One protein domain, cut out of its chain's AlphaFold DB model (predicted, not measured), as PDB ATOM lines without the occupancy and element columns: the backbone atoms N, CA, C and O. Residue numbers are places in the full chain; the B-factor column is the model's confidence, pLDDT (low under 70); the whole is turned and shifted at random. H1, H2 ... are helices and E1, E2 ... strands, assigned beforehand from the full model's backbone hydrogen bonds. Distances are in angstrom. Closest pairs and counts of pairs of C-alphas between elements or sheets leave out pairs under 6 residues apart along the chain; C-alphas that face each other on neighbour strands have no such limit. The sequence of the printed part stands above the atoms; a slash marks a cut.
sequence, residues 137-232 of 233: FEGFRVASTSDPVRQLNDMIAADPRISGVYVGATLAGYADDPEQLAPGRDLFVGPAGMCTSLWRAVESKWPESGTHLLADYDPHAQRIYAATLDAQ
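This is residues 137 to 232 of the 233 residues of an uncharacterized protein of Flexivirga oryzae (UniProt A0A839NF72). A twisted five-stranded sheet is the middle of three layers, with H1 covering one face and H3 the other, while little H2 sits beside the strands. The 96 printed residues, with three named helices and five named strands, run E1 H1 E2 H2 E3 H3 E4 E5; the mixed sheet is ordered E1 E5 E4 E2 E3, and the class is mixed, helices and strands. The whole is compact, radius of gyration of the C-alphas 11.9 A, spanning 35 by 26 by 24 A.

Start at edge strand E1, residues 137 to 144, antiparallel to E5, residues 223 to 231; N 141 and O 226, 2.8 A apart, are within hydrogen-bond range. H1, residues 148 to 158, is over E5 at a height over the sheet of 7.5 A; their closest C-alphas, Pro 148 and Ile 224, are 6.3 A apart. E2, residues 162 to 167, is parallel to E4, residues 210 to 218, with N 163 and O 211 at 2.8 A. H2, residues 169 to 172, stands at the sheet's level. Edge strand E3, residues 186 to 189, is parallel to E2, with N 165 and O 186 at 2.8 A. H3, residues 197 to 204, lies on the opposite face from H1, 7.6 A over the sheet; its closest C-alphas to E3 are Ala 201 and Val 189, 5.3 A. E4 and E5 form an antiparallel hairpin, with N 214 and O 227 at 2.8 A. E2, H2, E3 is a strand-helix-strand unit, two parallel neighbours with a helix between; E1, H1, E2 and E3, H3, E4 are split units, with other strands between; these crossovers are right-handed. In H1 and H3 every O i to N i+4 pair is within hydrogen-bond range; H2 is too short for one.

Find C-alpha 137 at (191.652, 253.830, 167.416), where E1 begins its 21.7 A; H1 covers 15.2 A, E4 26.7 A, and E5 26.2 A to C-alpha 231 at (195.215, 250.906, 159.537).

The printed part has no cut; the link from H2 to E3 is long, and no printed residue is under pLDDT 70.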
ATOM      1  N   PHE A 137     192.280 252.588 166.966       95.38
ATOM      2  CA  PHE A 137     191.652 253.830 167.416       95.38
ATOM      3  C   PHE A 137     192.679 254.706 168.160       95.38
ATOM      4  O   PHE A 137     192.949 254.504 169.346       95.38
ATOM      5  N   GLU A 138     193.298 255.658 167.457       93.62
ATOM      6  CA  GLU A 138     194.435 256.437 167.976       93.62
ATOM      7  C   GLU A 138     194.016 257.659 168.800       93.62
ATOM      8  O   GLU A 138     194.694 258.043 169.760       93.62
ATOM      9  N   GLY A 139     192.915 258.305 168.426       91.94
ATOM     10  CA  GLY A 139     192.561 259.606 168.971       91.94
ATOM     11  C   GLY A 139     191.074 259.882 168.912       91.94
ATOM     12  O   GLY A 139     190.388 259.440 168.000       91.94
ATOM     13  N   PHE A 140     190.611 260.666 169.880       97.25
ATOM     14  CA  PHE A 140     189.253 261.176 169.971       97.25
ATOM     15  C   PHE A 140     189.301 262.662 170.324       97.25
ATOM     16  O   PHE A 140     190.085 263.092 171.176       97.25
ATOM     17  N   ARG A 141     188.503 263.470 169.630       97.75
ATOM     18  CA  ARG A 141     188.435 264.922 169.789       97.75
ATOM     19  C   ARG A 141     186.985 265.368 169.758       97.75
ATOM     20  O   ARG A 141     186.202 264.925 168.924       97.75
ATOM     21  N   VAL A 142     186.666 266.314 170.633       98.06
ATOM     22  CA  VAL A 142     185.384 267.015 170.639       98.06
ATOM     23  C   VAL A 142     185.671 268.504 170.584       98.06
ATOM     24  O   VAL A 142     186.483 269.005 171.363       98.06
ATOM     25  N   ALA A 143     185.019 269.214 169.669       98.00
ATOM     26  CA  ALA A 143     185.158 270.660 169.551       98.00
ATOM     27  C   ALA A 143     183.787 271.320 169.408       98.00
ATOM     28  O   ALA A 143     182.963 270.888 168.604       98.00
ATOM     29  N   SER A 144     183.550 272.379 170.181       97.75
ATOM     30  CA  SER A 144     182.386 273.242 169.983       97.75
ATOM     31  C   SER A 144     182.610 274.146 168.778       97.75
ATOM     32  O   SER A 144     183.638 274.816 168.694       97.75
ATOM     33  N   THR A 145     181.654 274.177 167.856       97.38
ATOM     34  CA  THR A 145     181.749 274.970 166.628       97.38
ATOM     35  C   THR A 145     180.365 275.288 166.070       97.38
ATOM     36  O   THR A 145     179.456 274.464 166.138       97.38
ATOM     37  N   SER A 146     180.215 276.480 165.493       96.06
ATOM     38  CA  SER A 146     179.065 276.848 164.658       96.06
ATOM     39  C   SER A 146     179.303 276.585 163.166       96.06
ATOM     40  O   SER A 146     178.384 276.743 162.370       96.06
ATOM     41  N   ASP A 147     180.536 276.237 162.789       97.44
ATOM     42  CA  ASP A 147     180.972 275.948 161.422       97.44
ATOM     43  C   ASP A 147     181.679 274.578 161.414       97.44
ATOM     44  O   ASP A 147     182.900 274.485 161.612       97.44
ATOM     45  N   PRO A 148     180.905 273.485 161.307       97.44
ATOM     46  CA  PRO A 148     181.448 272.139 161.429       97.44
ATOM     47  C   PRO A 148     182.297 271.723 160.222       97.44
ATOM     48  O   PRO A 148     183.264 270.987 160.402       97.44
ATOM     49  N   VAL A 149     182.013 272.241 159.020       98.19
ATOM     50  CA  VAL A 149     182.803 271.962 157.806       98.19
ATOM     51  C   VAL A 149     184.191 272.581 157.916       98.19
ATOM     52  O   VAL A 149     185.196 271.912 157.668       98.19
ATOM     53  N   ARG A 150     184.291 273.841 158.355       98.06
ATOM     54  CA  ARG A 150     185.598 274.456 158.609       98.06
ATOM     55  C   ARG A 150     186.362 273.719 159.707       98.06
ATOM     56  O   ARG A 150     187.546 273.444 159.542       98.06
ATOM     57  N   GLN A 151     185.690 273.364 160.803       98.44
ATOM     58  CA  GLN A 151     186.334 272.663 161.913       98.44
ATOM     59  C   GLN A 151     186.860 271.274 161.507       98.44
ATOM     60  O   GLN A 151     187.935 270.887 161.968       98.44
ATOM     61  N   LEU A 152     186.141 270.545 160.644       98.44
ATOM     62  CA  LEU A 152     186.605 269.289 160.048       98.44
ATOM     63  C   LEU A 152     187.882 269.512 159.223       98.44
ATOM     64  O   LEU A 152     188.876 268.816 159.423       98.44
ATOM     65  N   ASN A 153     187.885 270.522 158.350       98.19
ATOM     66  CA  ASN A 153     189.049 270.859 157.529       98.19
ATOM     67  C   ASN A 153     190.270 271.258 158.366       98.19
ATOM     68  O   ASN A 153     191.384 270.838 158.053       98.19
ATOM     69  N   ASP A 154     190.075 272.001 159.458       98.06
ATOM     70  CA  ASP A 154     191.152 272.339 160.394       98.06
ATOM     71  C   ASP A 154     191.745 271.073 161.048       98.06
ATOM     72  O   ASP A 154     192.959 270.978 161.236       98.06
ATOM     73  N   MET A 155     190.916 270.063 161.356       97.62
ATOM     74  CA  MET A 155     191.386 268.769 161.874       97.62
ATOM     75  C   MET A 155     192.167 267.974 160.822       97.62
ATOM     76  O   MET A 155     193.214 267.423 161.152       97.62
ATOM     77  N   ILE A 156     191.695 267.956 159.572       97.69
ATOM     78  CA  ILE A 156     192.381 267.308 158.443       97.69
ATOM     79  C   ILE A 156     193.734 267.981 158.175       97.69
ATOM     80  O   ILE A 156     194.747 267.309 158.006       97.69
ATOM     81  N   ALA A 157     193.777 269.315 158.161       97.25
ATOM     82  CA  ALA A 157     195.004 270.074 157.934       97.25
ATOM     83  C   ALA A 157     196.034 269.885 159.060       97.25
ATOM     84  O   ALA A 157     197.238 269.955 158.812       97.25
ATOM     85  N   ALA A 158     195.572 269.638 160.290       97.31
ATOM     86  CA  ALA A 158     196.433 269.407 161.444       97.31
ATOM     87  C   ALA A 158     197.116 268.027 161.450       97.31
ATOM     88  O   ALA A 158     198.090 267.858 162.185       97.31
ATOM     89  N   ASP A 159     196.639 267.056 160.665       97.00
ATOM     90  CA  ASP A 159     197.263 265.736 160.545       97.00
ATOM     91  C   ASP A 159     197.418 265.323 159.070       97.00
ATOM     92  O   ASP A 159     196.495 264.773 158.462       97.00
ATOM     93  N   PRO A 160     198.601 265.550 158.467       95.31
ATOM     94  CA  PRO A 160     198.839 265.248 157.060       95.31
ATOM     95  C   PRO A 160     198.830 263.746 156.743       95.31
ATOM     96  O   PRO A 160     198.871 263.394 155.565       95.31
ATOM     97  N   ARG A 161     198.788 262.861 157.752       96.12
ATOM     98  CA  ARG A 161     198.669 261.409 157.551       96.12
ATOM     99  C   ARG A 161     197.264 261.000 157.108       96.12
ATOM    100  O   ARG A 161     197.118 259.923 156.538       96.12
ATOM    101  N   ILE A 162     196.250 261.839 157.361       97.50
ATOM    102  CA  ILE A 162     194.853 261.548 157.020       97.50
ATOM    103  C   ILE A 162     194.705 261.404 155.501       97.50
ATOM    104  O   ILE A 162     194.783 262.393 154.760       97.50
ATOM    105  N   SER A 163     194.457 260.172 155.057       96.25
ATOM    106  CA  SER A 163     194.284 259.778 153.657       96.25
ATOM    107  C   SER A 163     192.815 259.646 153.248       96.25
ATOM    108  O   SER A 163     192.497 259.864 152.081       96.25
ATOM    109  N   GLY A 164     191.911 259.353 154.189       97.75
ATOM    110  CA  GLY A 164     190.473 259.283 153.922       97.75
ATOM    111  C   GLY A 164     189.613 259.761 155.088       97.75
ATOM    112  O   GLY A 164     190.045 259.762 156.242       97.75
ATOM    113  N   VAL A 165     188.387 260.173 154.777       98.56
ATOM    114  CA  VAL A 165     187.467 260.814 155.719       98.56
ATOM    115  C   VAL A 165     186.105 260.130 155.660       98.56
ATOM    116  O   VAL A 165     185.505 260.000 154.598       98.56
ATOM    117  N   TYR A 166     185.603 259.716 156.816       98.62
ATOM    118  CA  TYR A 166     184.275 259.154 157.013       98.62
ATOM    119  C   TYR A 166     183.425 260.173 157.753       98.62
ATOM    120  O   TYR A 166     183.804 260.634 158.831       98.62
ATOM    121  N   VAL A 167     182.270 260.506 157.194       98.25
ATOM    122  CA  VAL A 167     181.353 261.483 157.779       98.25
ATOM    123  C   VAL A 167     179.959 260.902 157.953       98.25
ATOM    124  O   VAL A 167     179.433 260.214 157.074       98.25
ATOM    125  N   GLY A 168     179.345 261.197 159.096       97.00
ATOM    126  CA  GLY A 168     177.917 260.975 159.279       97.00
ATOM    127  C   GLY A 168     177.074 261.964 158.466       97.00
ATOM    128  O   GLY A 168     177.528 263.036 158.057       97.00
ATOM    129  N   ALA A 169     175.822 261.589 158.215       94.69
ATOM    130  CA  ALA A 169     174.884 262.332 157.382       94.69
ATOM    131  C   ALA A 169     174.568 263.720 157.945       94.69
ATOM    132  O   ALA A 169     174.296 264.642 157.174       94.69
ATOM    133  N   THR A 170     174.604 263.887 159.272       93.50
ATOM    134  CA  THR A 170     174.348 265.185 159.895       93.50
ATOM    135  C   THR A 170     175.448 266.175 159.549       93.50
ATOM    136  O   THR A 170     175.127 267.244 159.041       93.50
ATOM    137  N   LEU A 171     176.725 265.818 159.731       96.06
ATOM    138  CA  LEU A 171     177.853 266.644 159.292       96.06
ATOM    139  C   LEU A 171     177.840 266.891 157.777       96.06
ATOM    140  O   LEU A 171     178.043 268.024 157.343       96.06
ATOM    141  N   ALA A 172     177.549 265.862 156.979       96.50
ATOM    142  CA  ALA A 172     177.506 265.996 155.524       96.50
ATOM    143  C   ALA A 172     176.455 267.012 155.043       96.50
ATOM    144  O   ALA A 172     176.696 267.728 154.077       96.50
ATOM    145  N   GLY A 173     175.323 267.135 155.745       94.50
ATOM    146  CA  GLY A 173     174.271 268.106 155.427       94.50
ATOM    147  C   GLY A 173     174.649 269.580 155.629       94.50
ATOM    148  O   GLY A 173     173.866 270.448 155.250       94.50
ATOM    149  N   TYR A 174     175.814 269.875 156.220       95.25
ATOM    150  CA  TYR A 174     176.342 271.239 156.366       95.25
ATOM    151  C   TYR A 174     177.261 271.671 155.215       95.25
ATOM    152  O   TYR A 174     177.686 272.826 155.199       95.25
ATOM    153  N   ALA A 175     177.577 270.779 154.273       95.81
ATOM    154  CA  ALA A 175     178.349 271.104 153.079       95.81
ATOM    155  C   ALA A 175     177.437 271.206 151.849       95.81
ATOM    156  O   ALA A 175     176.556 270.370 151.647       95.81
ATOM    157  N   ASP A 176     177.682 272.207 151.003       94.25
ATOM    158  CA  ASP A 176     176.990 272.359 149.717       94.25
ATOM    159  C   ASP A 176     177.576 271.421 148.645       94.25
ATOM    160  O   ASP A 176     176.891 271.031 147.700       94.25
ATOM    161  N   ASP A 177     178.857 271.071 148.793       94.81
ATOM    162  CA  ASP A 177     179.620 270.213 147.888       94.81
ATOM    163  C   ASP A 177     180.449 269.217 148.721       94.81
ATOM    164  O   ASP A 177     181.165 269.653 149.630       94.81
ATOM    165  N   PRO A 178     180.394 267.900 148.441       93.06
ATOM    166  CA  PRO A 178     181.241 266.902 149.094       93.06
ATOM    167  C   PRO A 178     182.736 267.262 149.136       93.06
ATOM    168  O   PRO A 178     183.394 266.985 150.139       93.06
ATOM    169  N   GLU A 179     183.269 267.940 148.114       95.75
ATOM    170  CA  GLU A 179     184.678 268.362 148.078       95.75
ATOM    171  C   GLU A 179     185.035 269.325 149.229       95.75
ATOM    172  O   GLU A 179     186.192 269.407 149.635       95.75
ATOM    173  N   GLN A 180     184.055 270.019 149.822       96.31
ATOM    174  CA  GLN A 180     184.266 270.879 150.992       96.31
ATOM    175  C   GLN A 180     184.593 270.093 152.269       96.31
ATOM    176  O   GLN A 180     185.184 270.663 153.185       96.31
ATOM    177  N   LEU A 181     184.193 268.821 152.369       96.88
ATOM    178  CA  LEU A 181     184.386 268.003 153.574       96.88
ATOM    179  C   LEU A 181     185.760 267.335 153.607       96.88
ATOM    180  O   LEU A 181     186.316 267.128 154.685       96.88
ATOM    181  N   ALA A 182     186.300 266.979 152.444       95.56
ATOM    182  CA  ALA A 182     187.586 266.299 152.341       95.56
ATOM    183  C   ALA A 182     188.332 266.673 151.046       95.56
ATOM    184  O   ALA A 182     188.519 265.814 150.185       95.56
ATOM    185  N   PRO A 183     188.806 267.929 150.903       93.94
ATOM    186  CA  PRO A 183     189.453 268.381 149.676       93.94
ATOM    187  C   PRO A 183     190.629 267.482 149.270       93.94
ATOM    188  O   PRO A 183     191.575 267.288 150.050       93.94
ATOM    189  N   GLY A 184     190.571 266.948 148.048       94.00
ATOM    190  CA  GLY A 184     191.591 266.077 147.463       94.00
ATOM    191  C   GLY A 184     191.811 264.742 148.184       94.00
ATOM    192  O   GLY A 184     192.912 264.197 148.097       94.00
ATOM    193  N   ARG A 185     190.820 264.237 148.930       94.69
ATOM    194  CA  ARG A 185     190.896 262.975 149.687       94.69
ATOM    195  C   ARG A 185     189.685 262.094 149.418       94.69
ATOM    196  O   ARG A 185     188.646 262.566 148.966       94.69
ATOM    197  N   ASP A 186     189.811 260.818 149.765       96.81
ATOM    198  CA  ASP A 186     188.673 259.909 149.733       96.81
ATOM    199  C   ASP A 186     187.655 260.307 150.809       96.81
ATOM    200  O   ASP A 186     188.002 260.469 151.983       96.81
ATOM    201  N   LEU A 187     186.395 260.448 150.401       98.00
ATOM    202  CA  LEU A 187     185.274 260.795 151.268       98.00
ATOM    203  C   LEU A 187     184.227 259.683 151.253       98.00
ATOM    204  O   LEU A 187     183.724 259.297 150.198       98.00
ATOM    205  N   PHE A 188     183.837 259.237 152.442       98.06
ATOM    206  CA  PHE A 188     182.794 258.242 152.650       98.06
ATOM    207  C   PHE A 188     181.687 258.849 153.504       98.06
ATOM    208  O   PHE A 188     181.913 259.240 154.649       98.06
ATOM    209  N   VAL A 189     180.479 258.928 152.950       97.56
ATOM    210  CA  VAL A 189     179.327 259.539 153.620       97.56
ATOM    211  C   VAL A 189     178.329 258.461 154.003       97.56
ATOM    212  O   VAL A 189     177.889 257.674 153.164       97.56
ATOM    213  N   GLY A 190     177.954 258.438 155.277       95.62
ATOM    214  CA  GLY A 190     176.912 257.554 155.771       95.62
ATOM    215  C   GLY A 190     175.528 257.939 155.238       95.62
ATOM    216  O   GLY A 190     175.250 259.122 155.035       95.62
ATOM    217  N   PRO A 191     174.606 256.979 155.048       94.00
ATOM    218  CA  PRO A 191     173.205 257.292 154.788       94.00
ATOM    219  C   PRO A 191     172.572 257.987 156.001       94.00
ATOM    220  O   PRO A 191     173.185 258.099 157.060       94.00
ATOM    221  N   ALA A 192     171.319 258.417 155.874       89.94
ATOM    222  CA  ALA A 192     170.576 259.004 156.985       89.94
ATOM    223  C   ALA A 192     170.605 258.120 158.255       89.94
ATOM    224  O   ALA A 192     170.602 256.893 158.164       89.94
ATOM    225  N   GLY A 193     170.640 258.761 159.422       87.88
ATOM    226  CA  GLY A 193     170.813 258.141 160.739       87.88
ATOM    227  C   GLY A 193     171.525 259.122 161.670       87.88
ATOM    228  O   GLY A 193     172.340 259.910 161.199       87.88
ATOM    229  N   MET A 194     171.202 259.118 162.962       88.25
ATOM    230  CA  MET A 194     171.847 260.010 163.931       88.25
ATOM    231  C   MET A 194     173.120 259.363 164.471       88.25
ATOM    232  O   MET A 194     174.194 259.914 164.320       88.25
ATOM    233  N   CYS A 195     173.016 258.179 165.070       91.69
ATOM    234  CA  CYS A 195     174.133 257.450 165.656       91.69
ATOM    235  C   CYS A 195     174.764 256.438 164.684       91.69
ATOM    236  O   CYS A 195     175.946 256.134 164.803       91.69
ATOM    237  N   THR A 196     173.994 255.887 163.744       95.00
ATOM    238  CA  THR A 196     174.392 254.767 162.869       95.00
ATOM    239  C   THR A 196     174.994 255.200 161.542       95.00
ATOM    240  O   THR A 196     175.694 254.411 160.911       95.00
ATOM    241  N   SER A 197     174.760 256.444 161.124       95.50
ATOM    242  CA  SER A 197     175.182 256.948 159.815       95.50
ATOM    243  C   SER A 197     176.683 256.771 159.575       95.50
ATOM    244  O   SER A 197     177.081 256.096 158.624       95.50
ATOM    245  N   LEU A 198     177.513 257.287 160.487       96.94
ATOM    246  CA  LEU A 198     178.969 257.180 160.416       96.94
ATOM    247  C   LEU A 198     179.441 255.718 160.320       96.94
ATOM    248  O   LEU A 198     180.302 255.394 159.507       96.94
ATOM    249  N   TRP A 199     178.838 254.813 161.092       96.81
ATOM    250  CA  TRP A 199     179.202 253.393 161.078       96.81
ATOM    251  C   TRP A 199     178.845 252.703 159.770       96.81
ATOM    252  O   TRP A 199     179.586 251.841 159.315       96.81
ATOM    253  N   ARG A 200     177.753 253.112 159.121       96.00
ATOM    254  CA  ARG A 200     177.388 252.611 157.791       96.00
ATOM    255  C   ARG A 200     178.309 253.156 156.696       96.00
ATOM    256  O   ARG A 200     178.551 252.461 155.711       96.00
ATOM    257  N   ALA A 201     178.873 254.353 156.876       97.06
ATOM    258  CA  ALA A 201     179.965 254.839 156.030       97.06
ATOM    259  C   ALA A 201     181.188 253.914 156.144       97.06
ATOM    260  O   ALA A 201     181.724 253.470 155.130       97.06
ATOM    261  N   VAL A 202     181.579 253.568 157.374       96.81
ATOM    262  CA  VAL A 202     182.692 252.645 157.650       96.81
ATOM    263  C   VAL A 202     182.410 251.238 157.108       96.81
ATOM    264  O   VAL A 202     183.283 250.636 156.495       96.81
ATOM    265  N   GLU A 203     181.189 250.722 157.267       94.44
ATOM    266  CA  GLU A 203     180.767 249.426 156.712       94.44
ATOM    267  C   GLU A 203     180.912 249.391 155.182       94.44
ATOM    268  O   GLU A 203     181.396 248.406 154.625       94.44
ATOM    269  N   SER A 204     180.534 250.479 154.496       95.38
ATOM    270  CA  SER A 204     180.604 250.567 153.030       95.38
ATOM    271  C   SER A 204     182.029 250.472 152.477       95.38
ATOM    272  O   SER A 204     182.232 249.976 151.366       95.38
ATOM    273  N   LYS A 205     183.016 250.925 153.255       96.12
ATOM    274  CA  LYS A 205     184.434 250.818 152.928       96.12
ATOM    275  C   LYS A 205     185.237 250.746 154.215       96.12
ATOM    276  O   LYS A 205     185.572 251.773 154.797       96.12
ATOM    277  N   TRP A 206     185.583 249.535 154.635       94.75
ATOM    278  CA  TRP A 206     186.444 249.351 155.799       94.75
ATOM    279  C   TRP A 206     187.832 249.980 155.551       94.75
ATOM    280  O   TRP A 206     188.367 249.825 154.446       94.75
ATOM    281  N   PRO A 207     188.419 250.699 156.527       93.88
ATOM    282  CA  PRO A 207     189.754 251.275 156.394       93.88
ATOM    283  C   PRO A 207     190.821 250.170 156.417       93.88
ATOM    284  O   PRO A 207     191.138 249.606 157.464       93.88
ATOM    285  N   GLU A 208     191.356 249.837 155.243       92.50
ATOM    286  CA  GLU A 208     192.336 248.755 155.055       92.50
ATOM    287  C   GLU A 208     193.792 249.227 155.182       92.50
ATOM    288  O   GLU A 208     194.670 248.411 155.442       92.50
ATOM    289  N   SER A 209     194.068 250.523 154.991       94.69
ATOM    290  CA  SER A 209     195.426 251.074 155.075       94.69
ATOM    291  C   SER A 209     195.435 252.590 155.263       94.69
ATOM    292  O   SER A 209     194.660 253.289 154.612       94.69
ATOM    293  N   GLY A 210     196.401 253.096 156.027       95.81
ATOM    294  CA  GLY A 210     196.601 254.526 156.258       95.81
ATOM    295  C   GLY A 210     195.746 255.077 157.397       95.81
ATOM    296  O   GLY A 210     194.986 254.355 158.044       95.81
ATOM    297  N   THR A 211     195.889 256.378 157.647       97.50
ATOM    298  CA  THR A 211     195.166 257.064 158.717       97.50
ATOM    299  C   THR A 211     193.865 257.653 158.175       97.50
ATOM    300  O   THR A 211     193.858 258.420 157.215       97.50
ATOM    301  N   HIS A 212     192.752 257.337 158.823       98.19
ATOM    302  CA  HIS A 212     191.420 257.794 158.461       98.19
ATOM    303  C   HIS A 212     190.797 258.630 159.573       98.19
ATOM    304  O   HIS A 212     190.948 258.323 160.756       98.19
ATOM    305  N   LEU A 213     190.064 259.676 159.195       98.50
ATOM    306  CA  LEU A 213     189.305 260.510 160.123       98.50
ATOM    307  C   LEU A 213     187.828 260.125 160.068       98.50
ATOM    308  O   LEU A 213     187.227 260.159 159.003       98.50
ATOM    309  N   LEU A 214     187.241 259.785 161.206       98.62
ATOM    310  CA  LEU A 214     185.810 259.564 161.377       98.62
ATOM    311  C   LEU A 214     185.236 260.786 162.082       98.62
ATOM    312  O   LEU A 214     185.760 261.160 163.128       98.62
ATOM    313  N   ALA A 215     184.183 261.402 161.553       98.44
ATOM    314  CA  ALA A 215     183.582 262.573 162.178       98.44
ATOM    315  C   ALA A 215     182.065 262.649 161.997       98.44
ATOM    316  O   ALA A 215     181.515 262.275 160.964       98.44
ATOM    317  N   ASP A 216     181.380 263.200 162.993       97.56
ATOM    318  CA  ASP A 216     179.997 263.646 162.842       97.56
ATOM    319  C   ASP A 216     179.723 264.872 163.719       97.56
ATOM    320  O   ASP A 216     180.528 265.247 164.578       97.56
ATOM    321  N   TYR A 217     178.587 265.515 163.488       96.00
ATOM    322  CA  TYR A 217     178.209 266.762 164.125       96.00
ATOM    323  C   TYR A 217     176.886 266.630 164.870       96.00
ATOM    324  O   TYR A 217     175.888 266.152 164.337       96.00
ATOM    325  N   ASP A 218     176.880 267.109 166.107       94.00
ATOM    326  CA  ASP A 218     175.683 267.292 166.909       94.00
ATOM    327  C   ASP A 218     175.225 268.758 166.806       94.00
ATOM    328  O   ASP A 218     175.840 269.644 167.416       94.00
ATOM    329  N   PRO A 219     174.144 269.042 166.057       90.56
ATOM    330  CA  PRO A 219     173.639 270.396 165.883       90.56
ATOM    331  C   PRO A 219     172.965 270.950 167.139       90.56
ATOM    332  O   PRO A 219     172.864 272.169 167.273       90.56
ATOM    333  N   HIS A 220     172.523 270.093 168.064       88.50
ATOM    334  CA  HIS A 220     171.916 270.523 169.320       88.50
ATOM    335  C   HIS A 220     172.981 271.008 170.298       88.50
ATOM    336  O   HIS A 220     172.839 272.078 170.889       88.50
ATOM    337  N   ALA A 221     174.065 270.245 170.434       92.12
ATOM    338  CA  ALA A 221     175.191 270.617 171.284       92.12
ATOM    339  C   ALA A 221     176.166 271.601 170.610       92.12
ATOM    340  O   ALA A 221     177.053 272.128 171.286       92.12
ATOM    341  N   GLN A 222     176.024 271.827 169.298       95.31
ATOM    342  CA  GLN A 222     176.978 272.549 168.452       95.31
ATOM    343  C   GLN A 222     178.402 272.007 168.606       95.31
ATOM    344  O   GLN A 222     179.350 272.744 168.901       95.31
ATOM    345  N   ARG A 223     178.542 270.684 168.479       97.50
ATOM    346  CA  ARG A 223     179.808 269.970 168.680       97.50
ATOM    347  C   ARG A 223     180.099 269.028 167.532       97.50
ATOM    348  O   ARG A 223     179.240 268.245 167.149       97.50
ATOM    349  N   ILE A 224     181.331 269.060 167.042       98.06
ATOM    350  CA  ILE A 224     181.868 267.999 166.196       98.06
ATOM    351  C   ILE A 224     182.570 266.969 167.080       98.06
ATOM    352  O   ILE A 224     183.317 267.328 167.997       98.06
ATOM    353  N   TYR A 225     182.316 265.700 166.796       98.56
ATOM    354  CA  TYR A 225     182.992 264.556 167.387       98.56
ATOM    355  C   TYR A 225     183.834 263.926 166.294       98.56
ATOM    356  O   TYR A 225     183.316 263.648 165.215       98.56
ATOM    357  N   ALA A 226     185.118 263.724 166.558       98.44
ATOM    358  CA  ALA A 226     186.033 263.172 165.578       98.44
ATOM    359  C   ALA A 226     186.972 262.150 166.212       98.44
ATOM    360  O   ALA A 226     187.405 262.316 167.353       98.44
ATOM    361  N   ALA A 227     187.314 261.114 165.459       98.31
ATOM    362  CA  ALA A 227     188.279 260.109 165.857       98.31
ATOM    363  C   ALA A 227     189.194 259.721 164.699       98.31
ATOM    364  O   ALA A 227     188.794 259.782 163.540       98.31
ATOM    365  N   THR A 228     190.415 259.303 165.016       98.06
ATOM    366  CA  THR A 228     191.368 258.798 164.024       98.06
ATOM    367  C   THR A 228     191.511 257.287 164.138       98.06
ATOM    368  O   THR A 228     191.729 256.755 165.228       98.06
ATOM    369  N   LEU A 229     191.396 256.614 162.997       97.06
ATOM    370  CA  LEU A 229     191.655 255.193 162.820       97.06
ATOM    371  C   LEU A 229     192.940 255.024 162.008       97.06
ATOM    372  O   LEU A 229     193.013 255.554 160.906       97.06
ATOM    373  N   ASP A 230     193.927 254.293 162.514       96.75
ATOM    374  CA  ASP A 230     195.160 254.000 161.776       96.75
ATOM    375  C   ASP A 230     195.215 252.526 161.379       96.75
ATOM    376  O   ASP A 230     195.306 251.642 162.231       96.75
ATOM    377  N   ALA A 231     195.117 252.251 160.081       93.31
ATOM    378  CA  ALA A 231     195.215 250.906 159.537       93.31
ATOM    379  C   ALA A 231     196.654 250.648 159.071       93.31
ATOM    380  O   ALA A 231     197.115 251.208 158.071       93.31
ATOM    381  N   GLN A 232     197.369 249.805 159.815       85.38
ATOM    382  CA  GLN A 232     198.719 249.385 159.448       85.38
ATOM    383  C   GLN A 232     198.663 248.299 158.367       85.38
ATOM    384  O   GLN A 232     197.786 247.435 158.397       85.38
TER     385      GLN A 232